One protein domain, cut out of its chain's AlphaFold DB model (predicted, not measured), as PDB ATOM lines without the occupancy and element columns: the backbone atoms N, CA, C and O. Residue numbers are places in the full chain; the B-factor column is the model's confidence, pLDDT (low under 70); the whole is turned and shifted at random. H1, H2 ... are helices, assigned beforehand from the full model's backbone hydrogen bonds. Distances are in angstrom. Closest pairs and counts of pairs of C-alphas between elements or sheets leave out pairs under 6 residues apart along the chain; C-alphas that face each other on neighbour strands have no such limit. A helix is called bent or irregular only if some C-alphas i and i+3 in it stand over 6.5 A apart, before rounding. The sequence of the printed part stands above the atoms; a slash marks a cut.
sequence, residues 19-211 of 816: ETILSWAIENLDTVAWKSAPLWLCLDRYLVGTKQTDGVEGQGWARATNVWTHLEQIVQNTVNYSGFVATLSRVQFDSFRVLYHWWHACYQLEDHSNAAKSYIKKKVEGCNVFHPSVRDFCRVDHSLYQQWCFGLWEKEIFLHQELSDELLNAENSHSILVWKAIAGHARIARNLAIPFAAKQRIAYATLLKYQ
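AT A GLANCE: This is residues 19 to 211 of the 816 residues of the protein "HET domain-containing protein" of Coleophoma cylindrospora (UniProt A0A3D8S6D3). One long helix, H11, runs along one side of the domain, and the shorter helices gather over it, mostly crossed. H6 and H9 pack on H11 in the middle, with H4 on their side away from H11; H1, H2 and H3 lie toward the end where H11 begins, H7 and H8 form another side, and the end of H11 runs on beyond the other helices. The 193 printed residues hold eleven named helices, H1 to H11 in chain order, and no named strand: the class is all helix. The whole is compact, with a radius of gyration of the C-alphas of 17.0 A and spans of 56 by 40 by 28 A.

IN THESE COORDINATES: Find C-alpha 19 at (68.282, 74.420, 84.802), where H1 begins; it runs to residue 28. Next come H2, residues 31 to 36, H3, residues 39 to 49, and H4, residues 60 to 76, 25.0 A long. Read on through H5, residues 78 to 85, H6, residues 90 to 103, 19.8 A, and H7, residues 110 to 124, 21.4 A. H8, residues 132 to 138, is only just irregular: C-alphas 132 and 135 are 6.6 A apart. H9, residues 144 to 157, measures 19.5 A, and H10 covers residues 161 to 169. H11 runs 57.4 A from C-alpha 172 at (84.164, 77.103, 84.179) to C-alpha 210 at (53.296, 98.453, 127.554).

HOW THE PARTS SIT: Begin at H1, which touches H3 about perpendicular at 88 degrees; their closest C-alphas, of Leu 22 and Arg 45, are 7.3 A apart. H2 touches residues 180 to 187 of H11, closest at Ser 36 and Ala 183, C-alphas 5.2 A apart. H3 touches H4 at a steep tilt of 64 degrees, closest at the C-alphas of Trp 40 and Val 67, 6.2 A. H4 and H5 touch only at the corner, C-alphas 75 and 81 being closest at 5.1 A. H6 touches H11 at a steep tilt of 55 degrees, closest at C-alphas 95 and 190, 6.2 A. H7 touches H4, closest at C-alphas 124 and 62, 5.1 A, and H8, closest at C-alphas 115 and 138, 4.5 A. H9 touches H11, opposite ways at 36 degrees, only just steep, closest at C-alphas 148 and 193, 4.8 A. H10 and H11 form a hairpin, closest at C-alphas 167 and 175, 5.4 A. H4 and H11 are apart. Every O i to N i+4 pair is within hydrogen-bond range in H1 to H7, H9 and H10; H11 has 31 of 35, and H8 has 1 of 3, with 2 of 4 O i to N i+3 pairs.

THE WHOLE: The C-alphas farthest apart, of Glu 171 and Tyr 210, are 58.7 A from each other. The printed part has no cut, and no link is long. Look for pLDDT under 70 at residues 53 to 55, 127 to 141 and 160 to 173; the mean of the printed part is 83.0.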
ATOM      1  N   GLU A  19      67.894  75.817  84.576       72.44
ATOM      2  CA  GLU A  19      68.282  74.420  84.802       72.44
ATOM      3  C   GLU A  19      69.788  74.183  84.633       72.44
ATOM      4  O   GLU A  19      70.369  73.362  85.341       72.44
ATOM      5  N   THR A  20      70.446  74.927  83.740       76.19
ATOM      6  CA  THR A  20      71.894  74.840  83.520       76.19
ATOM      7  C   THR A  20      72.673  75.418  84.703       76.19
ATOM      8  O   THR A  20      73.683  74.842  85.099       76.19
ATOM      9  N   ILE A  21      72.194  76.517  85.304       76.12
ATOM     10  CA  ILE A  21      72.800  77.134  86.500       76.12
ATOM     11  C   ILE A  21      72.705  76.174  87.686       76.12
ATOM     12  O   ILE A  21      73.700  75.937  88.372       76.12
ATOM     13  N   LEU A  22      71.523  75.597  87.910       81.06
ATOM     14  CA  LEU A  22      71.295  74.656  89.004       81.06
ATOM     15  C   LEU A  22      72.081  73.355  88.814       81.06
ATOM     16  O   LEU A  22      72.716  72.895  89.760       81.06
ATOM     17  N   SER A  23      72.077  72.783  87.607       83.50
ATOM     18  CA  SER A  23      72.839  71.561  87.304       83.50
ATOM     19  C   SER A  23      74.329  71.784  87.536       83.50
ATOM     20  O   SER A  23      74.966  71.011  88.248       83.50
ATOM     21  N   TRP A  24      74.863  72.910  87.046       84.50
ATOM     22  CA  TRP A  24      76.244  73.295  87.316       84.50
ATOM     23  C   TRP A  24      76.505  73.429  88.821       84.50
ATOM     24  O   TRP A  24      77.498  72.900  89.313       84.50
ATOM     25  N   ALA A  25      75.621  74.092  89.574       82.81
ATOM     26  CA  ALA A  25      75.803  74.289  91.011       82.81
ATOM     27  C   ALA A  25      75.801  72.959  91.778       82.81
ATOM     28  O   ALA A  25      76.625  72.757  92.666       82.81
ATOM     29  N   ILE A  26      74.912  72.032  91.413       84.94
ATOM     30  CA  ILE A  26      74.854  70.677  91.979       84.94
ATOM     31  C   ILE A  26      76.150  69.907  91.702       84.94
ATOM     32  O   ILE A  26      76.631  69.202  92.586       84.94
ATOM     33  N   GLU A  27      76.722  70.057  90.509       84.88
ATOM     34  CA  GLU A  27      77.946  69.361  90.103       84.88
ATOM     35  C   GLU A  27      79.231  69.974  90.682       84.88
ATOM     36  O   GLU A  27      80.201  69.248  90.896       84.88
ATOM     37  N   ASN A  28      79.262  71.289  90.924       83.31
ATOM     38  CA  ASN A  28      80.510  72.024  91.179       83.31
ATOM     39  C   ASN A  28      80.620  72.649  92.576       83.31
ATOM     40  O   ASN A  28      81.737  72.942  93.008       83.31
ATOM     41  N   LEU A  29      79.515  72.890  93.289       82.38
ATOM     42  CA  LEU A  29      79.585  73.454  94.639       82.38
ATOM     43  C   LEU A  29      79.863  72.355  95.666       82.38
ATOM     44  O   LEU A  29      79.119  71.379  95.783       82.38
ATOM     45  N   ASP A  30      80.914  72.553  96.460       83.12
ATOM     46  CA  ASP A  30      81.199  71.706  97.612       83.12
ATOM     47  C   ASP A  30      80.193  71.934  98.761       83.12
ATOM     48  O   ASP A  30      79.351  72.837  98.748       83.12
ATOM     49  N   THR A  31      80.268  71.086  99.788       79.88
ATOM     50  CA  THR A  31      79.372  71.153 100.950       79.88
ATOM     51  C   THR A  31      79.452  72.488 101.696       79.88
ATOM     52  O   THR A  31      78.449  72.913 102.266       79.88
ATOM     53  N   VAL A  32      80.608  73.156 101.702       78.12
ATOM     54  CA  VAL A  32      80.800  74.440 102.391       78.12
ATOM     55  C   VAL A  32      80.114  75.554 101.605       78.12
ATOM     56  O   VAL A  32      79.317  76.302 102.168       78.12
ATOM     57  N   ALA A  33      80.327  75.610 100.291       82.25
ATOM     58  CA  ALA A  33      79.675  76.567  99.406       82.25
ATOM     59  C   ALA A  33      78.144  76.443  99.463       82.25
ATOM     60  O   ALA A  33      77.442  77.454  99.514       82.25
ATOM     61  N   TRP A  34      77.620  75.216  99.553       88.69
ATOM     62  CA  TRP A  34      76.186  74.975  99.733       88.69
ATOM     63  C   TRP A  34      75.622  75.529 101.043       88.69
ATOM     64  O   TRP A  34      74.482  75.985 101.049       88.69
ATOM     65  N   LYS A  35      76.389  75.537 102.139       86.31
ATOM     66  CA  LYS A  35      75.930  76.077 103.435       86.31
ATOM     67  C   LYS A  35      75.799  77.595 103.442       86.31
ATOM     68  O   LYS A  35      75.023  78.123 104.241       86.31
ATOM     69  N   SER A  36      76.517  78.266 102.545       86.88
ATOM     70  CA  SER A  36      76.444  79.713 102.351       86.88
ATOM     71  C   SER A  36      75.578  80.115 101.149       86.88
ATOM     72  O   SER A  36      75.310  81.303 100.984       86.88
ATOM     73  N   ALA A  37      75.082  79.163 100.351       91.25
ATOM     74  CA  ALA A  37      74.227  79.426  99.192       91.25
ATOM     75  C   ALA A  37      72.940  80.192  99.564       91.25
ATOM     76  O   ALA A  37      72.449  80.037 100.686       91.25
ATOM     77  N   PRO A  38      72.381  81.018  98.664       94.00
ATOM     78  CA  PRO A  38      71.132  81.738  98.911       94.00
ATOM     79  C   PRO A  38      69.907  80.806  98.941       94.00
ATOM     80  O   PRO A  38      69.897  79.756  98.291       94.00
ATOM     81  N   LEU A  39      68.848  81.204  99.655       95.31
ATOM     82  CA  LEU A  39      67.625  80.408  99.840       95.31
ATOM     83  C   LEU A  39      66.945  80.000  98.531       95.31
ATOM     84  O   LEU A  39      66.453  78.875  98.448       95.31
ATOM     85  N   TRP A  40      66.937  80.856  97.504       93.31
ATOM     86  CA  TRP A  40      66.353  80.497  96.205       93.31
ATOM     87  C   TRP A  40      67.032  79.269  95.585       93.31
ATOM     88  O   TRP A  40      66.359  78.444  94.974       93.31
ATOM     89  N   LEU A  41      68.349  79.118  95.763       91.56
ATOM     90  CA  LEU A  41      69.102  77.994  95.209       91.56
ATOM     91  C   LEU A  41      68.860  76.720  96.026       91.56
ATOM     92  O   LEU A  41      68.744  75.630  95.465       91.56
ATOM     93  N   CYS A  42      68.745  76.857  97.351       94.00
ATOM     94  CA  CYS A  42      68.364  75.753  98.229       94.00
ATOM     95  C   CYS A  42      66.956  75.237  97.905       94.00
ATOM     96  O   CYS A  42      66.751  74.024  97.847       94.00
ATOM     97  N   LEU A  43      66.007  76.144  97.649       93.56
ATOM     98  CA  LEU A  43      64.657  75.795  97.214       93.56
ATOM     99  C   LEU A  43      64.688  75.022  95.895       93.56
ATOM    100  O   LEU A  43      64.124  73.934  95.818       93.56
ATOM    101  N   ASP A  44      65.373  75.545  94.878       90.31
ATOM    102  CA  ASP A  44      65.452  74.896  93.567       90.31
ATOM    103  C   ASP A  44      66.035  73.475  93.668       90.31
ATOM    104  O   ASP A  44      65.489  72.525  93.105       90.31
ATOM    105  N   ARG A  45      67.099  73.295  94.462       91.31
ATOM    106  CA  ARG A  45      67.678  71.972  94.747       91.31
ATOM    107  C   ARG A  45      66.668  71.032  95.412       91.31
ATOM    108  O   ARG A  45      66.608  69.851  95.063       91.31
ATOM    109  N   TYR A  46      65.893  71.536  96.370       92.88
ATOM    110  CA  TYR A  46      64.867  70.763  97.067       92.88
ATOM    111  C   TYR A  46      63.723  70.336  96.129       92.88
ATOM    112  O   TYR A  46      63.320  69.168  96.139       92.88
ATOM    113  N   LEU A  47      63.243  71.236  95.267       89.94
ATOM    114  CA  LEU A  47      62.179  70.948  94.297       89.94
ATOM    115  C   LEU A  47      62.613  69.888  93.271       89.94
ATOM    116  O   LEU A  47      61.892  68.913  93.045       89.94
ATOM    117  N   VAL A  48      63.842  69.989  92.750       88.62
ATOM    118  CA  VAL A  48      64.416  68.958  91.865       88.62
ATOM    119  C   VAL A  48      64.511  67.605  92.575       88.62
ATOM    120  O   VAL A  48      64.121  66.580  92.012       88.62
ATOM    121  N   GLY A  49      64.970  67.585  93.831       86.00
ATOM    122  CA  GLY A  49      65.072  66.358  94.627       86.00
ATOM    123  C   GLY A  49      63.722  65.683  94.902       86.00
ATOM    124  O   GLY A  49      63.646  64.455  94.961       86.00
ATOM    125  N   THR A  50      62.645  66.464  95.013       86.75
ATOM    126  CA  THR A  50      61.278  65.962  95.242       86.75
ATOM    127  C   THR A  50      60.520  65.629  93.955       86.75
ATOM    128  O   THR A  50      59.372  65.188  94.022       86.75
ATOM    129  N   LYS A  51      61.160  65.770  92.781       83.38
ATOM    130  CA  LYS A  51      60.553  65.584  91.449       83.38
ATOM    131  C   LYS A  51      59.321  66.466  91.216       83.38
ATOM    132  O   LYS A  51      58.449  66.106  90.427       83.38
ATOM    133  N   GLN A  52      59.244  67.613  91.887       77.62
ATOM    134  CA  GLN A  52      58.313  68.668  91.507       77.62
ATOM    135  C   GLN A  52      58.951  69.364  90.299       77.62
ATOM    136  O   GLN A  52      59.905  70.119  90.439       77.62
ATOM    137  N   THR A  53      58.528  68.958  89.098       53.94
ATOM    138  CA  THR A  53      59.216  69.243  87.822       53.94
ATOM    139  C   THR A  53      59.112  70.687  87.360       53.94
ATOM    140  O   THR A  53      59.848  71.088  86.462       53.94
ATOM    141  N   ASP A  54      58.229  71.463  87.973       62.12
ATOM    142  CA  ASP A  54      58.007  72.844  87.591       62.12
ATOM    143  C   ASP A  54      58.967  73.693  88.431       62.12
ATOM    144  O   ASP A  54      58.658  74.112  89.548       62.12
ATOM    145  N   GLY A  55      60.194  73.868  87.929       63.16
ATOM    146  CA  GLY A  55      61.134  74.831  88.501       63.16
ATOM    147  C   GLY A  55      60.498  76.223  88.575       63.16
ATOM    148  O   GLY A  55      59.535  76.525  87.872       63.16
ATOM    149  N   VAL A  56      61.030  77.100  89.427       73.69
ATOM    150  CA  VAL A  56      60.435  78.429  89.606       73.69
ATOM    151  C   VAL A  56      60.586  79.263  88.324       73.69
ATOM    152  O   VAL A  56      61.659  79.800  88.042       73.69
ATOM    153  N   GLU A  57      59.507  79.379  87.545       76.56
ATOM    154  CA  GLU A  57      59.486  80.131  86.285       76.56
ATOM    155  C   GLU A  57      59.591  81.657  86.497       76.56
ATOM    156  O   GLU A  57      59.227  82.203  87.543       76.56
ATOM    157  N   GLY A  58      60.056  82.368  85.461       79.12
ATOM    158  CA  GLY A  58      60.145  83.832  85.408       79.12
ATOM    159  C   GLY A  58      61.576  84.384  85.434       79.12
ATOM    160  O   GLY A  58      62.554  83.648  85.538       79.12
ATOM    161  N   GLN A  59      61.708  85.712  85.350       79.31
ATOM    162  CA  GLN A  59      62.984  86.436  85.465       79.31
ATOM    163  C   GLN A  59      62.860  87.610  86.446       79.31
ATOM    164  O   GLN A  59      61.755  88.102  86.706       79.31
ATOM    165  N   GLY A  60      63.990  88.044  87.015       84.06
ATOM    166  CA  GLY A  60      64.067  89.187  87.929       84.06
ATOM    167  C   GLY A  60      63.051  89.119  89.077       84.06
ATOM    168  O   GLY A  60      62.971  88.129  89.807       84.06
ATOM    169  N   TRP A  61      62.247  90.175  89.228       86.12
ATOM    170  CA  TRP A  61      61.299  90.329  90.342       86.12
ATOM    171  C   TRP A  61      60.149  89.321  90.306       86.12
ATOM    172  O   TRP A  61      59.681  88.886  91.362       86.12
ATOM    173  N   ALA A  62      59.703  88.934  89.107       87.50
ATOM    174  CA  ALA A  62      58.651  87.932  88.945       87.50
ATOM    175  C   ALA A  62      59.119  86.580  89.494       87.50
ATOM    176  O   ALA A  62      58.427  85.970  90.306       87.50
ATOM    177  N   ARG A  63      60.350  86.175  89.148       86.38
ATOM    178  CA  ARG A  63      60.964  84.961  89.695       86.38
ATOM    179  C   ARG A  63      61.111  85.037  91.211       86.38
ATOM    180  O   ARG A  63      60.718  84.103  91.893       86.38
ATOM    181  N   ALA A  64      61.640  86.138  91.745       89.44
ATOM    182  CA  ALA A  64      61.827  86.294  93.190       89.44
ATOM    183  C   ALA A  64      60.502  86.174  93.967       89.44
ATOM    184  O   ALA A  64      60.442  85.533  95.015       89.44
ATOM    185  N   THR A  65      59.416  86.720  93.415       91.19
ATOM    186  CA  THR A  65      58.071  86.570  93.987       91.19
ATOM    187  C   THR A  65      57.614  85.114  93.940       91.19
ATOM    188  O   THR A  65      57.152  84.597  94.953       91.19
ATOM    189  N   ASN A  66      57.814  84.425  92.814       90.50
ATOM    190  CA  ASN A  66      57.487  83.005  92.693       90.50
ATOM    191  C   ASN A  66      58.304  82.143  93.672       90.50
ATOM    192  O   ASN A  66      57.731  81.257  94.302       90.50
ATOM    193  N   VAL A  67      59.602  82.419  93.863       92.12
ATOM    194  CA  VAL A  67      60.453  81.740  94.863       92.12
ATOM    195  C   VAL A  67      59.849  81.914  96.255       92.12
ATOM    196  O   VAL A  67      59.663  80.935  96.977       92.12
ATOM    197  N   TRP A  68      59.507  83.149  96.630       95.12
ATOM    198  CA  TRP A  68      58.921  83.427  97.939       95.12
ATOM    199  C   TRP A  68      57.570  82.729  98.135       95.12
ATOM    200  O   TRP A  68      57.346  82.106  99.168       95.12
ATOM    201  N   THR A  69      56.695  82.753  97.126       93.94
ATOM    202  CA  THR A  69      55.405  82.050  97.168       93.94
ATOM    203  C   THR A  69      55.575  80.543  97.375       93.94
ATOM    204  O   THR A  69      54.832  79.954  98.157       93.94
ATOM    205  N   HIS A  70      56.565  79.910  96.741       93.44
ATOM    206  CA  HIS A  70      56.860  78.491  96.976       93.44
ATOM    207  C   HIS A  70      57.360  78.235  98.403       93.44
ATOM    208  O   HIS A  70      56.938  77.266  99.032       93.44
ATOM    209  N   LEU A  71      58.209  79.110  98.952       93.69
ATOM    210  CA  LEU A  71      58.628  79.010 100.354       93.69
ATOM    211  C   LEU A  71      57.430  79.121 101.313       93.69
ATOM    212  O   LEU A  71      57.325  78.328 102.247       93.69
ATOM    213  N   GLU A  72      56.494  80.042 101.066       92.94
ATOM    214  CA  GLU A  72      55.252  80.155 101.849       92.94
ATOM    215  C   GLU A  72      54.401  78.875 101.757       92.94
ATOM    216  O   GLU A  72      53.886  78.400 102.771       92.94
ATOM    217  N   GLN A  73      54.290  78.271 100.570       91.50
ATOM    218  CA  GLN A  73      53.585  76.997 100.376       91.50
ATOM    219  C   GLN A  73      54.262  75.833 101.112       91.50
ATOM    220  O   GLN A  73      53.573  74.977 101.672       91.50
ATOM    221  N   ILE A  74      55.599  75.800 101.151       89.75
ATOM    222  CA  ILE A  74      56.361  74.797 101.905       89.75
ATOM    223  C   ILE A  74      56.032  74.885 103.397       89.75
ATOM    224  O   ILE A  74      55.776  73.851 104.005       89.75
ATOM    225  N   VAL A  75      55.969  76.089 103.979       88.00
ATOM    226  CA  VAL A  75      55.622  76.277 105.405       88.00
ATOM    227  C   VAL A  75      54.217  75.771 105.724       88.00
ATOM    228  O   VAL A  75      53.997  75.199 106.788       88.00
ATOM    229  N   GLN A  76      53.271  75.932 104.797       86.75
ATOM    230  CA  GLN A  76      51.892  75.466 104.971       86.75
ATOM    231  C   GLN A  76      51.756  73.932 104.942       86.75
ATOM    232  O   GLN A  76      50.729  73.403 105.364       86.75
ATOM    233  N   ASN A  77      52.776  73.205 104.474       87.69
ATOM    234  CA  ASN A  77      52.792  71.746 104.420       87.69
ATOM    235  C   ASN A  77      53.873  71.180 105.354       87.69
ATOM    236  O   ASN A  77      55.053  71.180 105.023       87.69
ATOM    237  N   THR A  78      53.472  70.608 106.494       82.50
ATOM    238  CA  THR A  78      54.389  70.104 107.536       82.50
ATOM    239  C   THR A  78      55.443  69.109 107.027       82.50
ATOM    240  O   THR A  78      56.592  69.131 107.477       82.50
ATOM    241  N   VAL A  79      55.076  68.236 106.082       84.94
ATOM    242  CA  VAL A  79      56.005  67.247 105.506       84.94
ATOM    243  C   VAL A  79      57.036  67.944 104.623       84.94
ATOM    244  O   VAL A  79      58.231  67.684 104.747       84.94
ATOM    245  N   ASN A  80      56.596  68.882 103.783       86.31
ATOM    246  CA  ASN A  80      57.513  69.633 102.930       86.31
ATOM    247  C   ASN A  80      58.409  70.561 103.756       86.31
ATOM    248  O   ASN A  80      59.605  70.636 103.499       86.31
ATOM    249  N   TYR A  81      57.854  71.217 104.776       88.50
ATOM    250  CA  TYR A  81      58.591  72.088 105.684       88.50
ATOM    251  C   TYR A  81      59.744  71.351 106.367       88.50
ATOM    252  O   TYR A  81      60.892  71.769 106.249       88.50
ATOM    253  N   SER A  82      59.461  70.223 107.028       87.81
ATOM    254  CA  SER A  82      60.500  69.422 107.691       87.81
ATOM    255  C   SER A  82      61.551  68.903 106.704       87.81
ATOM    256  O   SER A  82      62.746  68.993 106.985       87.81
ATOM    257  N   GLY A  83      61.125  68.443 105.523       90.75
ATOM    258  CA  GLY A  83      62.031  68.008 104.462       90.75
ATOM    259  C   GLY A  83      62.935  69.128 103.940       90.75
ATOM    260  O   GLY A  83      64.128  68.905 103.766       90.75
ATOM    261  N   PHE A  84      62.397  70.328 103.715       92.06
ATOM    262  CA  PHE A  84      63.158  71.483 103.237       92.06
ATOM    263  C   PHE A  84      64.124  72.002 104.302       92.06
ATOM    264  O   PHE A  84      65.308  72.176 104.016       92.06
ATOM    265  N   VAL A  85      63.661  72.184 105.541       90.88
ATOM    266  CA  VAL A  85      64.498  72.654 106.658       90.88
ATOM    267  C   VAL A  85      65.677  71.715 106.902       90.88
ATOM    268  O   VAL A  85      66.784  72.194 107.129       90.88
ATOM    269  N   ALA A  86      65.489  70.399 106.759       89.12
ATOM    270  CA  ALA A  86      66.575  69.425 106.867       89.12
ATOM    271  C   ALA A  86      67.678  69.594 105.798       89.12
ATOM    272  O   ALA A  86      68.777  69.071 105.970       89.12
ATOM    273  N   THR A  87      67.411  70.319 104.703       90.88
ATOM    274  CA  THR A  87      68.418  70.640 103.676       90.88
ATOM    275  C   THR A  87      69.189  71.931 103.944       90.88
ATOM    276  O   THR A  87      70.220  72.159 103.310       90.88
ATOM    277  N   LEU A  88      68.709  72.780 104.857       92.44
ATOM    278  CA  LEU A  88      69.304  74.081 105.139       92.44
ATOM    279  C   LEU A  88      70.420  73.968 106.180       92.44
ATOM    280  O   LEU A  88      70.337  73.215 107.150       92.44
ATOM    281  N   SER A  89      71.458  74.790 106.026       88.38
ATOM    282  CA  SER A  89      72.356  75.105 107.133       88.38
ATOM    283  C   SER A  89      71.591  75.862 108.225       88.38
ATOM    284  O   SER A  89      70.576  76.509 107.957       88.38
ATOM    285  N   ARG A  90      72.094  75.839 109.467       85.25
ATOM    286  CA  ARG A  90      71.482  76.583 110.583       85.25
ATOM    287  C   ARG A  90      71.266  78.062 110.246       85.25
ATOM    288  O   ARG A  90      70.210  78.605 110.536       85.25
ATOM    289  N   VAL A  91      72.235  78.692 109.585       87.81
ATOM    290  CA  VAL A  91      72.188  80.128 109.268       87.81
ATOM    291  C   VAL A  91      71.256  80.424 108.093       87.81
ATOM    292  O   VAL A  91      70.564  81.438 108.100       87.81
ATOM    293  N   GLN A  92      71.171  79.526 107.106       92.75
ATOM    294  CA  GLN A  92      70.140  79.600 106.065       92.75
ATOM    295  C   GLN A  92      68.740  79.474 106.675       92.75
ATOM    296  O   GLN A  92      67.840  80.231 106.320       92.75
ATOM    297  N   PHE A  93      68.558  78.559 107.625       92.25
ATOM    298  CA  PHE A  93      67.293  78.406 108.333       92.25
ATOM    299  C   PHE A  93      66.944  79.634 109.187       92.25
ATOM    300  O   PHE A  93      65.810  80.110 109.132       92.25
ATOM    301  N   ASP A  94      67.903  80.203 109.921       91.06
ATOM    302  CA  ASP A  94      67.688  81.440 110.682       91.06
ATOM    303  C   ASP A  94      67.362  82.628 109.758       91.06
ATOM    304  O   ASP A  94      66.434  83.385 110.042       91.06
ATOM    305  N   SER A  95      68.035  82.743 108.609       93.94
ATOM    306  CA  SER A  95      67.700  83.717 107.563       93.94
ATOM    307  C   SER A  95      66.262  83.558 107.071       93.94
ATOM    308  O   SER A  95      65.487  84.516 107.060       93.94
ATOM    309  N   PHE A  96      65.866  82.326 106.744       94.69
ATOM    310  CA  PHE A  96      64.507  82.018 106.320       94.69
ATOM    311  C   PHE A  96      63.466  82.423 107.374       94.69
ATOM    312  O   PHE A  96      62.475  83.077 107.043       94.69
ATOM    313  N   ARG A  97      63.712  82.115 108.655       92.06
ATOM    314  CA  ARG A  97      62.842  82.513 109.773       92.06
ATOM    315  C   ARG A  97      62.746  84.026 109.923       92.06
ATOM    316  O   ARG A  97      61.641  84.543 110.077       92.06
ATOM    317  N   VAL A  98      63.873  84.739 109.865       93.62
ATOM    318  CA  VAL A  98      63.904  86.209 109.930       93.62
ATOM    319  C   VAL A  98      63.062  86.808 108.808       93.62
ATOM    320  O   VAL A  98      62.190  87.634 109.079       93.62
ATOM    321  N   LEU A  99      63.260  86.350 107.570       95.19
ATOM    322  CA  LEU A  99      62.497  86.829 106.421       95.19
ATOM    323  C   LEU A  99      61.010  86.515 106.544       95.19
ATOM    324  O   LEU A  99      60.187  87.377 106.247       95.19
ATOM    325  N   TYR A 100      60.649  85.323 107.020       94.19
ATOM    326  CA  TYR A 100      59.253  84.946 107.217       94.19
ATOM    327  C   TYR A 100      58.583  85.831 108.279       94.19
ATOM    328  O   TYR A 100      57.517  86.403 108.047       94.19
ATOM    329  N   HIS A 101      59.236  86.026 109.427       92.06
ATOM    330  CA  HIS A 101      58.744  86.901 110.492       92.06
ATOM    331  C   HIS A 101      58.622  88.360 110.048       92.06
ATOM    332  O   HIS A 101      57.642  89.032 110.386       92.06
ATOM    333  N   TRP A 102      59.590  88.855 109.280       94.44
ATOM    334  CA  TRP A 102      59.532  90.180 108.678       94.44
ATOM    335  C   TRP A 102      58.367  90.281 107.687       94.44
ATOM    336  O   TRP A 102      57.523  91.165 107.828       94.44
ATOM    337  N   TRP A 103      58.231  89.339 106.756       94.50
ATOM    338  CA  TRP A 103      57.159  89.328 105.760       94.50
ATOM    339  C   TRP A 103      55.758  89.305 106.384       94.50
ATOM    340  O   TRP A 103      54.832  89.941 105.874       94.50
ATOM    341  N   HIS A 104      55.586  88.608 107.507       92.12
ATOM    342  CA  HIS A 104      54.307  88.490 108.213       92.12
ATOM    343  C   HIS A 104      54.111  89.487 109.362       92.12
ATOM    344  O   HIS A 104      53.157  89.351 110.127       92.12
ATOM    345  N   ALA A 105      54.963  90.507 109.465       92.38
ATOM    346  CA  ALA A 105      54.881  91.546 110.487       92.38
ATOM    347  C   ALA A 105      54.925  91.036 111.947       92.38
ATOM    348  O   ALA A 105      54.372  91.671 112.842       92.38
ATOM    349  N   CYS A 106      55.603  89.918 112.231       89.56
ATOM    350  CA  CYS A 106      55.598  89.307 113.569       89.56
ATOM    351  C   CYS A 106      56.177  90.222 114.665       89.56
ATOM    352  O   CYS A 106      55.759  90.139 115.824       89.56
ATOM    353  N   TYR A 107      57.126  91.093 114.300       90.69
ATOM    354  CA  TYR A 107      57.833  91.993 115.225       90.69
ATOM    355  C   TYR A 107      57.834  93.461 114.772       90.69
ATOM    356  O   TYR A 107      58.763  94.212 115.068       90.69
ATOM    357  N   GLN A 108      56.827  93.875 114.002       90.56
ATOM    358  CA  GLN A 108      56.726  95.223 113.438       90.56
ATOM    359  C   GLN A 108      55.277  95.615 113.142       90.56
ATOM    360  O   GLN A 108      54.376  94.787 113.208       90.56
ATOM    361  N   LEU A 109      55.060  96.881 112.773       89.25
ATOM    362  CA  LEU A 109      53.762  97.339 112.277       89.25
ATOM    363  C   LEU A 109      53.442  96.680 110.926       89.25
ATOM    364  O   LEU A 109      54.294  96.645 110.037       89.25
ATOM    365  N   GLU A 110      52.205  96.210 110.760       89.25
ATOM    366  CA  GLU A 110      51.746  95.505 109.551       89.25
ATOM    367  C   GLU A 110      51.921  96.346 108.277       89.25
ATOM    368  O   GLU A 110      52.344  95.844 107.234       89.25
ATOM    369  N   ASP A 111      51.695  97.655 108.395       87.31
ATOM    370  CA  ASP A 111      51.918  98.634 107.335       87.31
ATOM    371  C   ASP A 111      53.321  98.562 106.717       87.31
ATOM    372  O   ASP A 111      53.465  98.794 105.518       87.31
ATOM    373  N   HIS A 112      54.359  98.257 107.502       88.25
ATOM    374  CA  HIS A 112      55.731  98.187 106.991       88.25
ATOM    375  C   HIS A 112      55.918  96.967 106.082       88.25
ATOM    376  O   HIS A 112      56.433  97.091 104.972       88.25
ATOM    377  N   SER A 113      55.411  95.798 106.490       90.19
ATOM    378  CA  SER A 113      55.423  94.603 105.635       90.19
ATOM    379  C   SER A 113      54.572  94.795 104.386       90.19
ATOM    380  O   SER A 113      54.975  94.414 103.290       90.19
ATOM    381  N   ASN A 114      53.398  95.411 104.528       90.00
ATOM    382  CA  ASN A 114      52.496  95.671 103.409       90.00
ATOM    383  C   ASN A 114      53.095  96.663 102.403       90.00
ATOM    384  O   ASN A 114      52.904  96.491 101.196       90.00
ATOM    385  N   ALA A 115      53.856  97.656 102.870       87.12
ATOM    386  CA  ALA A 115      54.593  98.577 102.011       87.12
ATOM    387  C   ALA A 115      55.673  97.847 101.191       87.12
ATOM    388  O   ALA A 115      55.703  97.993  99.965       87.12
ATOM    389  N   ALA A 116      56.478  96.982 101.821       89.06
ATOM    390  CA  ALA A 116      57.474  96.159 101.128       89.06
ATOM    391  C   ALA A 116      56.841  95.209 100.089       89.06
ATOM    392  O   ALA A 116      57.275  95.157  98.938       89.06
ATOM    393  N   LYS A 117      55.746  94.521 100.444       91.56
ATOM    394  CA  LYS A 117      54.987  93.657  99.517       91.56
ATOM    395  C   LYS A 117      54.439  94.431  98.323       91.56
ATOM    396  O   LYS A 117      54.545  93.987  97.180       91.56
ATOM    397  N   SER A 118      53.860  95.603  98.583       88.88
ATOM    398  CA  SER A 118      53.305  96.474  97.543       88.88
ATOM    399  C   SER A 118      54.383  96.950  96.574       88.88
ATOM    400  O   SER A 118      54.133  97.049  95.374       88.88
ATOM    401  N   TYR A 119      55.585  97.220  97.078       85.56
ATOM    402  CA  TYR A 119      56.726  97.574  96.249       85.56
ATOM    403  C   TYR A 119      57.165  96.439  95.329       85.56
ATOM    404  O   TYR A 119      57.265  96.647  94.119       85.56
ATOM    405  N   ILE A 120      57.361  95.240  95.884       87.50
ATOM    406  CA  ILE A 120      57.741  94.051  95.114       87.50
ATOM    407  C   ILE A 120      56.715  93.806  94.005       87.50
ATOM    408  O   ILE A 120      57.085  93.669  92.840       87.50
ATOM    409  N   LYS A 121      55.418  93.876  94.327       88.81
ATOM    410  CA  LYS A 121      54.337  93.739  93.344       88.81
ATOM    411  C   LYS A 121      54.445  94.755  92.197       88.81
ATOM    412  O   LYS A 121      54.391  94.368  91.034       88.81
ATOM    413  N   LYS A 122      54.666  96.039  92.498       86.31
ATOM    414  CA  LYS A 122      54.837  97.084  91.469       86.31
ATOM    415  C   LYS A 122      56.058  96.851  90.575       86.31
ATOM    416  O   LYS A 122      56.021  97.189  89.392       86.31
ATOM    417  N   LYS A 123      57.145  96.298  91.125       83.94
ATOM    418  CA  LYS A 123      58.339  95.920  90.352       83.94
ATOM    419  C   LYS A 123      58.060  94.757  89.401       83.94
ATOM    420  O   LYS A 123      58.515  94.800  88.263       83.94
ATOM    421  N   VAL A 124      57.279  93.765  89.833       85.19
ATOM    422  CA  VAL A 124      56.820  92.654  88.976       85.19
ATOM    423  C   VAL A 124      55.977  93.165  87.805       85.19
ATOM    424  O   VAL A 124      56.139  92.695  86.685       85.19
ATOM    425  N   GLU A 125      55.130  94.169  88.032       86.00
ATOM    426  CA  GLU A 125      54.262  94.781  87.012       86.00
ATOM    427  C   GLU A 125      55.022  95.638  85.970       86.00
ATOM    428  O   GLU A 125      54.401  96.289  85.131       86.00
ATOM    429  N   GLY A 126      56.362  95.652  85.991       76.00
ATOM    430  CA  GLY A 126      57.184  96.315  84.973       76.00
ATOM    431  C   GLY A 126      57.181  97.840  85.061       76.00
ATOM    432  O   GLY A 126      57.575  98.522  84.114       76.00
ATOM    433  N   CYS A 127      56.756  98.406  86.192       58.78
ATOM    434  CA  CYS A 127      56.893  99.838  86.406       58.78
ATOM    435  C   CYS A 127      58.394 100.192  86.436       58.78
ATOM    436  O   CYS A 127      59.168  99.594  87.186       58.78
ATOM    437  N   ASN A 128      58.820 101.169  85.626       52.31
ATOM    438  CA  ASN A 128      60.188 101.703  85.631       52.31
ATOM    439  C   ASN A 128      60.416 102.507  86.918       52.31
ATOM    440  O   ASN A 128      60.357 103.733  86.957       52.31
ATOM    441  N   VAL A 129      60.609 101.792  88.019       48.75
ATOM    442  CA  VAL A 129      60.705 102.354  89.363       48.75
ATOM    443  C   VAL A 129      62.184 102.645  89.694       48.75
ATOM    444  O   VAL A 129      62.730 102.109  90.654       48.75
ATOM    445  N   PHE A 130      62.863 103.433  88.854       44.44
ATOM    446  CA  PHE A 130      64.228 103.954  89.086       44.44
ATOM    447  C   PHE A 130      64.199 105.387  89.653       44.44
ATOM    448  O   PHE A 130      65.087 106.194  89.401       44.44
ATOM    449  N   HIS A 131      63.148 105.731  90.403       41.66
ATOM    450  CA  HIS A 131      63.011 107.051  91.015       41.66
ATOM    451  C   HIS A 131      63.452 107.001  92.493       41.66
ATOM    452  O   HIS A 131      63.049 106.074  93.191       41.66
ATOM    453  N   PRO A 132      64.227 107.969  93.015       43.62
ATOM    454  CA  PRO A 132      64.632 108.021  94.429       43.62
ATOM    455  C   PRO A 132      63.457 107.973  95.428       43.62
ATOM    456  O   PRO A 132      63.569 107.360  96.481       43.62
ATOM    457  N   SER A 133      62.281 108.486  95.040       44.38
ATOM    458  CA  SER A 133      61.026 108.511  95.832       44.38
ATOM    459  C   SER A 133      60.366 107.142  96.085       44.38
ATOM    460  O   SER A 133      59.169 107.038  96.354       44.38
ATOM    461  N   VAL A 134      61.096 106.060  95.848       44.62
ATOM    462  CA  VAL A 134      60.591 104.686  95.837       44.62
ATOM    463  C   VAL A 134      60.944 103.974  97.128       44.62
ATOM    464  O   VAL A 134      60.154 103.154  97.600       44.62
ATOM    465  N   ARG A 135      62.076 104.328  97.741       48.19
ATOM    466  CA  ARG A 135      62.405 103.870  99.092       48.19
ATOM    467  C   ARG A 135      61.418 104.427 100.122       48.19
ATOM    468  O   ARG A 135      60.913 103.650 100.934       48.19
ATOM    469  N   ASP A 136      60.988 105.681  99.942       51.44
ATOM    470  CA  ASP A 136      59.866 106.297 100.672       51.44
ATOM    471  C   ASP A 136      58.584 105.448 100.608       51.44
ATOM    472  O   ASP A 136      57.837 105.338 101.580       51.44
ATOM    473  N   PHE A 137      58.322 104.803  99.463       51.50
ATOM    474  CA  PHE A 137      57.092 104.039  99.236       51.50
ATOM    475  C   PHE A 137      57.065 102.707  99.993       51.50
ATOM    476  O   PHE A 137      56.005 102.233 100.401       51.50
ATOM    477  N   CYS A 138      58.230 102.095 100.169       55.97
ATOM    478  CA  CYS A 138      58.372 100.804 100.832       55.97
ATOM    479  C   CYS A 138      58.481 100.942 102.350       55.97
ATOM    480  O   CYS A 138      58.445  99.932 103.050       55.97
ATOM    481  N   ARG A 139      58.679 102.176 102.842       67.00
ATOM    482  CA  ARG A 139      59.021 102.458 104.236       67.00
ATOM    483  C   ARG A 139      60.267 101.688 104.697       67.00
ATOM    484  O   ARG A 139      60.417 101.449 105.892       67.00
ATOM    485  N   VAL A 140      61.159 101.283 103.778       61.69
ATOM    486  CA  VAL A 140      62.359 100.512 104.163       61.69
ATOM    487  C   VAL A 140      63.301 101.364 105.009       61.69
ATOM    488  O   VAL A 140      63.969 100.857 105.899       61.69
ATOM    489  N   ASP A 141      63.268 102.674 104.802       65.06
ATOM    490  CA  ASP A 141      64.059 103.617 105.580       65.06
ATOM    491  C   ASP A 141      63.365 103.977 106.905       65.06
ATOM    492  O   ASP A 141      63.873 104.780 107.667       65.06
ATOM    493  N   HIS A 142      62.205 103.398 107.251       79.44
ATOM    494  CA  HIS A 142      61.566 103.697 108.539       79.44
ATOM    495  C   HIS A 142      62.319 103.104 109.723       79.44
ATOM    496  O   HIS A 142      62.222 103.651 110.821       79.44
ATOM    497  N   SER A 143      63.033 101.994 109.530       86.25
ATOM    498  CA  SER A 143      63.946 101.470 110.537       86.25
ATOM    499  C   SER A 143      65.071 100.646 109.928       86.25
ATOM    500  O   SER A 143      64.887 100.000 108.897       86.25
ATOM    501  N   LEU A 144      66.212 100.577 110.619       86.12
ATOM    502  CA  LEU A 144      67.327  99.718 110.208       86.12
ATOM    503  C   LEU A 144      66.904  98.243 110.111       86.12
ATOM    504  O   LEU A 144      67.365  97.525 109.231       86.12
ATOM    505  N   TYR A 145      65.969  97.791 110.955       91.69
ATOM    506  CA  TYR A 145      65.395  96.447 110.838       91.69
ATOM    507  C   TYR A 145      64.709  96.206 109.482       91.69
ATOM    508  O   TYR A 145      64.938  95.152 108.887       91.69
ATOM    509  N   GLN A 146      63.916  97.162 108.967       89.31
ATOM    510  CA  GLN A 146      63.336  97.024 107.622       89.31
ATOM    511  C   GLN A 146      64.431  96.930 106.571       89.31
ATOM    512  O   GLN A 146      64.382  96.050 105.715       89.31
ATOM    513  N   GLN A 147      65.397  97.846 106.637       86.12
ATOM    514  CA  GLN A 147      66.468  97.969 105.656       86.12
ATOM    515  C   GLN A 147      67.260  96.677 105.541       86.12
ATOM    516  O   GLN A 147      67.418  96.143 104.442       86.12
ATOM    517  N   TRP A 148      67.685  96.130 106.675       89.81
ATOM    518  CA  TRP A 148      68.463  94.905 106.689       89.81
ATOM    519  C   TRP A 148      67.645  93.674 106.304       89.81
ATOM    520  O   TRP A 148      68.150  92.844 105.555       89.81
ATOM    521  N   CYS A 149      66.382  93.555 106.731       93.19
ATOM    522  CA  CYS A 149      65.544  92.422 106.317       93.19
ATOM    523  C   CYS A 149      65.198  92.467 104.828       93.19
ATOM    524  O   CYS A 149      65.206  91.432 104.169       93.19
ATOM    525  N   PHE A 150      64.938  93.655 104.278       91.81
ATOM    526  CA  PHE A 150      64.699  93.820 102.849       91.81
ATOM    527  C   PHE A 150      65.963  93.503 102.037       91.81
ATOM    528  O   PHE A 150      65.897  92.731 101.084       91.81
ATOM    529  N   GLY A 151      67.126  94.016 102.455       88.69
ATOM    530  CA  GLY A 151      68.409  93.690 101.828       88.69
ATOM    531  C   GLY A 151      68.741  92.197 101.911       88.69
ATOM    532  O   GLY A 151      69.197  91.609 100.932       88.69
ATOM    533  N   LEU A 152      68.443  91.550 103.043       92.75
ATOM    534  CA  LEU A 152      68.546  90.099 103.181       92.75
ATOM    535  C   LEU A 152      67.616  89.380 102.199       92.75
ATOM    536  O   LEU A 152      68.066  88.466 101.516       92.75
ATOM    537  N   TRP A 153      66.356  89.809 102.082       94.44
ATOM    538  CA  TRP A 153      65.399  89.224 101.142       94.44
ATOM    539  C   TRP A 153      65.923  89.311  99.707       94.44
ATOM    540  O   TRP A 153      65.910  88.315  98.988       94.44
ATOM    541  N   GLU A 154      66.467  90.462  99.304       89.81
ATOM    542  CA  GLU A 154      67.074  90.621  97.982       89.81
ATOM    543  C   GLU A 154      68.234  89.639  97.774       89.81
ATOM    544  O   GLU A 154      68.269  88.947  96.763       89.81
ATOM    545  N   LYS A 155      69.165  89.501  98.725       90.06
ATOM    546  CA  LYS A 155      70.310  88.586  98.544       90.06
ATOM    547  C   LYS A 155      69.932  87.103  98.621       90.06
ATOM    548  O   LYS A 155      70.603  86.280  98.004       90.06
ATOM    549  N   GLU A 156      68.879  86.756  99.353       93.75
ATOM    550  CA  GLU A 156      68.433  85.370  99.543       93.75
ATOM    551  C   GLU A 156      67.476  84.875  98.461       93.75
ATOM    552  O   GLU A 156      67.450  83.680  98.165       93.75
ATOM    553  N   ILE A 157      66.677  85.775  97.886       93.19
ATOM    554  CA  ILE A 157      65.541  85.439  97.020       93.19
ATOM    555  C   ILE A 157      65.722  85.999  95.605       93.19
ATOM    556  O   ILE A 157      65.347  85.345  94.627       93.19
ATOM    557  N   PHE A 158      66.313  87.188  95.464       85.81
ATOM    558  CA  PHE A 158      66.438  87.875  94.182       85.81
ATOM    559  C   PHE A 158      67.764  87.543  93.484       85.81
ATOM    560  O   PHE A 158      68.845  87.979  93.878       85.81
ATOM    561  N   LEU A 159      67.679  86.794  92.382       75.88
ATOM    562  CA  LEU A 159      68.808  86.597  91.474       75.88
ATOM    563  C   LEU A 159      68.917  87.808  90.538       75.88
ATOM    564  O   LEU A 159      68.039  88.018  89.699       75.88
ATOM    565  N   HIS A 160      69.986  88.597  90.677       68.56
ATOM    566  CA  HIS A 160      70.225  89.737  89.791       68.56
ATOM    567  C   HIS A 160      70.452  89.246  88.355       68.56
ATOM    568  O   HIS A 160      71.255  88.343  88.127       68.56
ATOM    569  N   GLN A 161      69.756  89.848  87.390       63.78
ATOM    570  CA  GLN A 161      69.812  89.432  85.985       63.78
ATOM    571  C   GLN A 161      71.230  89.552  85.400       63.78
ATOM    572  O   GLN A 161      71.693  88.662  84.695       63.78
ATOM    573  N   GLU A 162      71.968  90.589  85.792       62.34
ATOM    574  CA  GLU A 162      73.368  90.785  85.389       62.34
ATOM    575  C   GLU A 162      74.277  89.643  85.873       62.34
ATOM    576  O   GLU A 162      75.116  89.154  85.122       62.34
ATOM    577  N   LEU A 163      74.048  89.142  87.092       66.31
ATOM    578  CA  LEU A 163      74.785  87.996  87.629       66.31
ATOM    579  C   LEU A 163      74.421  86.704  86.898       66.31
ATOM    580  O   LEU A 163      75.284  85.849  86.719       66.31
ATOM    581  N   SER A 164      73.165  86.549  86.460       65.12
ATOM    582  CA  SER A 164      72.804  85.410  85.614       65.12
ATOM    583  C   SER A 164      73.515  85.474  84.266       65.12
ATOM    584  O   SER A 164      74.079  84.471  83.851       65.12
ATOM    585  N   ASP A 165      73.590  86.641  83.628       66.75
ATOM    586  CA  ASP A 165      74.258  86.774  82.331       66.75
ATOM    587  C   ASP A 165      75.774  86.522  82.442       66.75
ATOM    588  O   ASP A 165      76.343  85.816  81.609       66.75
ATOM    589  N   GLU A 166      76.437  87.006  83.496       68.50
ATOM    590  CA  GLU A 166      77.852  86.697  83.762       68.50
ATOM    591  C   GLU A 166      78.085  85.209  84.062       68.50
ATOM    592  O   GLU A 166      79.000  84.604  83.500       68.50
ATOM    593  N   LEU A 167      77.242  84.585  84.894       66.88
ATOM    594  CA  LEU A 167      77.338  83.155  85.216       66.88
ATOM    595  C   LEU A 167      77.166  82.264  83.983       66.88
ATOM    596  O   LEU A 167      77.832  81.233  83.875       66.88
ATOM    597  N   LEU A 168      76.266  82.646  83.076       64.94
ATOM    598  CA  LEU A 168      75.949  81.885  81.869       64.94
ATOM    599  C   LEU A 168      77.037  82.017  80.795       64.94
ATOM    600  O   LEU A 168      77.215  81.083  80.010       64.94
ATOM    601  N   ASN A 169      77.758  83.144  80.774       68.19
ATOM    602  CA  ASN A 169      78.807  83.444  79.796       68.19
ATOM    603  C   ASN A 169      80.228  83.096  80.275       68.19
ATOM    604  O   ASN A 169      81.141  83.003  79.456       68.19
ATOM    605  N   ALA A 170      80.434  82.899  81.579       61.69
ATOM    606  CA  ALA A 170      81.732  82.557  82.144       61.69
ATOM    607  C   ALA A 170      82.198  81.135  81.764       61.69
ATOM    608  O   ALA A 170      81.470  80.155  81.922       61.69
ATOM    609  N   GLU A 171      83.456  81.005  81.327       65.94
ATOM    610  CA  GLU A 171      84.159  79.716  81.317       65.94
ATOM    611  C   GLU A 171      84.273  79.160  82.753       65.94
ATOM    612  O   GLU A 171      84.329  79.930  83.715       65.94
ATOM    613  N   ASN A 172      84.345  77.829  82.907       64.75
ATOM    614  CA  ASN A 172      84.164  77.103  84.179       64.75
ATOM    615  C   ASN A 172      84.865  77.710  85.419       64.75
ATOM    616  O   ASN A 172      84.328  77.625  86.522       64.75
ATOM    617  N   SER A 173      86.049  78.319  85.280       62.44
ATOM    618  CA  SER A 173      86.780  78.930  86.400       62.44
ATOM    619  C   SER A 173      86.236  80.294  86.850       62.44
ATOM    620  O   SER A 173      86.299  80.595  88.041       62.44
ATOM    621  N   HIS A 174      85.689  81.116  85.945       71.50
ATOM    622  CA  HIS A 174      85.079  82.404  86.313       71.50
ATOM    623  C   HIS A 174      83.753  82.193  87.056       71.50
ATOM    624  O   HIS A 174      83.476  82.897  88.025       71.50
ATOM    625  N   SER A 175      82.980  81.167  86.679       71.44
ATOM    626  CA  SER A 175      81.703  80.847  87.324       71.44
ATOM    627  C   SER A 175      81.876  80.571  88.823       71.44
ATOM    628  O   SER A 175      81.100  81.075  89.629       71.44
ATOM    629  N   ILE A 176      82.933  79.851  89.230       75.38
ATOM    630  CA  ILE A 176      83.213  79.559  90.651       75.38
ATOM    631  C   ILE A 176      83.427  80.845  91.461       75.38
ATOM    632  O   ILE A 176      82.935  80.949  92.585       75.38
ATOM    633  N   LEU A 177      84.151  81.827  90.914       77.25
ATOM    634  CA  LEU A 177      84.403  83.097  91.600       77.25
ATOM    635  C   LEU A 177      83.116  83.909  91.766       77.25
ATOM    636  O   LEU A 177      82.855  84.405  92.861       77.25
ATOM    637  N   VAL A 178      82.287  83.978  90.722       79.44
ATOM    638  CA  VAL A 178      80.982  84.655  90.784       79.44
ATOM    639  C   VAL A 178      80.079  83.990  91.825       79.44
ATOM    640  O   VAL A 178      79.465  84.671  92.643       79.44
ATOM    641  N   TRP A 179      80.061  82.658  91.889       81.44
ATOM    642  CA  TRP A 179      79.309  81.937  92.917       81.44
ATOM    643  C   TRP A 179      79.798  82.205  94.331       81.44
ATOM    644  O   TRP A 179      78.986  82.446  95.225       81.44
ATOM    645  N   LYS A 180      81.116  82.200  94.540       80.81
ATOM    646  CA  LYS A 180      81.703  82.578  95.830       80.81
ATOM    647  C   LYS A 180      81.322  84.008  96.211       80.81
ATOM    648  O   LYS A 180      81.030  84.246  97.380       80.81
ATOM    649  N   ALA A 181      81.253  84.929  95.249       81.88
ATOM    650  CA  ALA A 181      80.790  86.293  95.488       81.88
ATOM    651  C   ALA A 181      79.302  86.340  95.880       81.88
ATOM    652  O   ALA A 181      78.956  86.987  96.865       81.88
ATOM    653  N   ILE A 182      78.423  85.607  95.186       83.38
ATOM    654  CA  ILE A 182      76.987  85.527  95.515       83.38
ATOM    655  C   ILE A 182      76.770  84.938  96.913       83.38
ATOM    656  O   ILE A 182      76.067  85.533  97.730       83.38
ATOM    657  N   ALA A 183      77.393  83.797  97.208       84.50
ATOM    658  CA  ALA A 183      77.319  83.164  98.523       84.50
ATOM    659  C   ALA A 183      77.909  84.074  99.614       84.50
ATOM    660  O   ALA A 183      77.336  84.200 100.697       84.50
ATOM    661  N   GLY A 184      79.011  84.769  99.311       83.31
ATOM    662  CA  GLY A 184      79.613  85.776 100.182       83.31
ATOM    663  C   GLY A 184      78.659  86.929 100.490       83.31
ATOM    664  O   GLY A 184      78.502  87.292 101.653       83.31
ATOM    665  N   HIS A 185      77.955  87.461  99.487       83.88
ATOM    666  CA  HIS A 185      76.956  88.514  99.679       83.88
ATOM    667  C   HIS A 185      75.757  88.046 100.507       83.88
ATOM    668  O   HIS A 185      75.333  88.771 101.405       83.88
ATOM    669  N   ALA A 186      75.232  86.843 100.251       88.88
ATOM    670  CA  ALA A 186      74.159  86.269 101.063       88.88
ATOM    671  C   ALA A 186      74.611  86.102 102.522       88.88
ATOM    672  O   ALA A 186      73.911  86.518 103.441       88.88
ATOM    673  N   ARG A 187      75.824  85.586 102.747       87.06
ATOM    674  CA  ARG A 187      76.416  85.464 104.085       87.06
ATOM    675  C   ARG A 187      76.570  86.815 104.788       87.06
ATOM    676  O   ARG A 187      76.191  86.934 105.949       87.06
ATOM    677  N   ILE A 188      77.095  87.833 104.105       84.12
ATOM    678  CA  ILE A 188      77.224  89.188 104.663       84.12
ATOM    679  C   ILE A 188      75.843  89.733 105.042       84.12
ATOM    680  O   ILE A 188      75.664  90.209 106.161       84.12
ATOM    681  N   ALA A 189      74.848  89.596 104.162       88.06
ATOM    682  CA  ALA A 189      73.488  90.043 104.442       88.06
ATOM    683  C   ALA A 189      72.882  89.335 105.665       88.06
ATOM    684  O   ALA A 189      72.247  89.992 106.488       88.06
ATOM    685  N   ARG A 190      73.124  88.027 105.845       90.69
ATOM    686  CA  ARG A 190      72.705  87.272 107.044       90.69
ATOM    687  C   ARG A 190      73.343  87.827 108.309       90.69
ATOM    688  O   ARG A 190      72.631  88.140 109.260       90.69
ATOM    689  N   ASN A 191      74.667  87.980 108.296       85.88
ATOM    690  CA  ASN A 191      75.436  88.481 109.436       85.88
ATOM    691  C   ASN A 191      75.016  89.898 109.848       85.88
ATOM    692  O   ASN A 191      75.182  90.259 111.008       85.88
ATOM    693  N   LEU A 192      74.457  90.681 108.922       85.62
ATOM    694  CA  LEU A 192      73.935  92.014 109.200       85.62
ATOM    695  C   LEU A 192      72.466  91.976 109.641       85.62
ATOM    696  O   LEU A 192      72.123  92.585 110.641       85.62
ATOM    697  N   ALA A 193      71.585  91.233 108.973       90.81
ATOM    698  CA  ALA A 193      70.149  91.274 109.259       90.81
ATOM    699  C   ALA A 193      69.716  90.482 110.500       90.81
ATOM    700  O   ALA A 193      68.827  90.925 111.232       90.81
ATOM    701  N   ILE A 194      70.342  89.334 110.766       91.88
ATOM    702  CA  ILE A 194      69.995  88.455 111.892       91.88
ATOM    703  C   ILE A 194      70.133  89.175 113.255       91.88
ATOM    704  O   ILE A 194      69.158  89.171 114.018       91.88
ATOM    705  N   PRO A 195      71.252  89.870 113.565       90.38
ATOM    706  CA  PRO A 195      71.364  90.642 114.804       90.38
ATOM    707  C   PRO A 195      70.266  91.704 114.956       90.38
ATOM    708  O   PRO A 195      69.668  91.822 116.027       90.38
ATOM    709  N   PHE A 196      69.953  92.456 113.893       91.69
ATOM    710  CA  PHE A 196      68.905  93.486 113.922       91.69
ATOM    711  C   PHE A 196      67.526  92.881 114.177       91.69
ATOM    712  O   PHE A 196      66.743  93.423 114.957       91.69
ATOM    713  N   ALA A 197      67.236  91.733 113.569       93.88
ATOM    714  CA  ALA A 197      65.996  91.017 113.798       93.88
ATOM    715  C   ALA A 197      65.869  90.535 115.255       93.88
ATOM    716  O   ALA A 197      64.782  90.608 115.834       93.88
ATOM    717  N   ALA A 198      66.969  90.104 115.884       93.19
ATOM    718  CA  ALA A 198      66.954  89.631 117.266       93.19
ATOM    719  C   ALA A 198      66.666  90.787 118.236       93.19
ATOM    720  O   ALA A 198      65.848  90.646 119.150       93.19
ATOM    721  N   LYS A 199      67.269  91.957 117.988       94.19
ATOM    722  CA  LYS A 199      67.016  93.198 118.738       94.19
ATOM    723  C   LYS A 199      65.584  93.689 118.550       94.19
ATOM    724  O   LYS A 199      64.902  93.958 119.539       94.19
ATOM    725  N   GLN A 200      65.101  93.717 117.306       94.81
ATOM    726  CA  GLN A 200      63.727  94.100 116.983       94.81
ATOM    727  C   GLN A 200      62.713  93.217 117.713       94.81
ATOM    728  O   GLN A 200      61.753  93.737 118.276       94.81
ATOM    729  N   ARG A 201      62.923  91.897 117.740       94.62
ATOM    730  CA  ARG A 201      62.051  90.951 118.446       94.62
ATOM    731  C   ARG A 201      61.914  91.303 119.927       94.62
ATOM    732  O   ARG A 201      60.790  91.432 120.412       94.62
ATOM    733  N   ILE A 202      63.040  91.491 120.621       95.19
ATOM    734  CA  ILE A 202      63.065  91.848 122.050       95.19
ATOM    735  C   ILE A 202      62.371  93.195 122.266       95.19
ATOM    736  O   ILE A 202      61.506  93.326 123.132       95.19
ATOM    737  N   ALA A 203      62.700  94.191 121.447       95.19
ATOM    738  CA  ALA A 203      62.158  95.531 121.595       95.19
ATOM    739  C   ALA A 203      60.652  95.595 121.324       95.19
ATOM    740  O   ALA A 203      59.908  96.244 122.060       95.19
ATOM    741  N   TYR A 204      60.179  94.871 120.313       93.19
ATOM    742  CA  TYR A 204      58.762  94.783 119.993       93.19
ATOM    743  C   TYR A 204      57.978  93.994 121.049       93.19
ATOM    744  O   TYR A 204      56.866  94.387 121.395       93.19
ATOM    745  N   ALA A 205      58.557  92.932 121.624       92.62
ATOM    746  CA  ALA A 205      57.979  92.239 122.777       92.62
ATOM    747  C   ALA A 205      57.774  93.194 123.965       92.62
ATOM    748  O   ALA A 205      56.698  93.205 124.567       92.62
ATOM    749  N   THR A 206      58.762  94.048 124.252       94.50
ATOM    750  CA  THR A 206      58.628  95.100 125.266       94.50
ATOM    751  C   THR A 206      57.552  96.113 124.885       94.50
ATOM    752  O   THR A 206      56.694  96.395 125.713       94.50
ATOM    753  N   LEU A 207      57.506  96.614 123.646       92.25
ATOM    754  CA  LEU A 207      56.441  97.532 123.218       92.25
ATOM    755  C   LEU A 207      55.043  96.948 123.471       92.25
ATOM    756  O   LEU A 207      54.226  97.605 124.111       92.25
ATOM    757  N   LEU A 208      54.786  95.710 123.030       89.38
ATOM    758  CA  LEU A 208      53.493  95.032 123.193       89.38
ATOM    759  C   LEU A 208      53.055  94.945 124.662       89.38
ATOM    760  O   LEU A 208      51.880  95.140 124.965       89.38
ATOM    761  N   LYS A 209      53.990  94.710 125.589       90.81
ATOM    762  CA  LYS A 209      53.692  94.662 127.027       90.81
ATOM    763  C   LYS A 209      53.160  95.988 127.575       90.81
ATOM    764  O   LYS A 209      52.309  95.975 128.460       90.81
ATOM    765  N   TYR A 210      53.649  97.116 127.065       88.69
ATOM    766  CA  TYR A 210      53.296  98.453 127.554       88.69
ATOM    767  C   TYR A 210      52.219  99.150 126.703       88.69
ATOM    768  O   TYR A 210      51.826 100.275 127.011       88.69
ATOM    769  N   GLN A 211      51.662  98.481 125.687       77.19
ATOM    770  CA  GLN A 211      50.587  99.019 124.838       77.19
ATOM    771  C   GLN A 211      49.274  99.329 125.574       77.19
ATOM    772  O   GLN A 211      48.416 100.017 125.021       77.19
TER     773      GLN A 211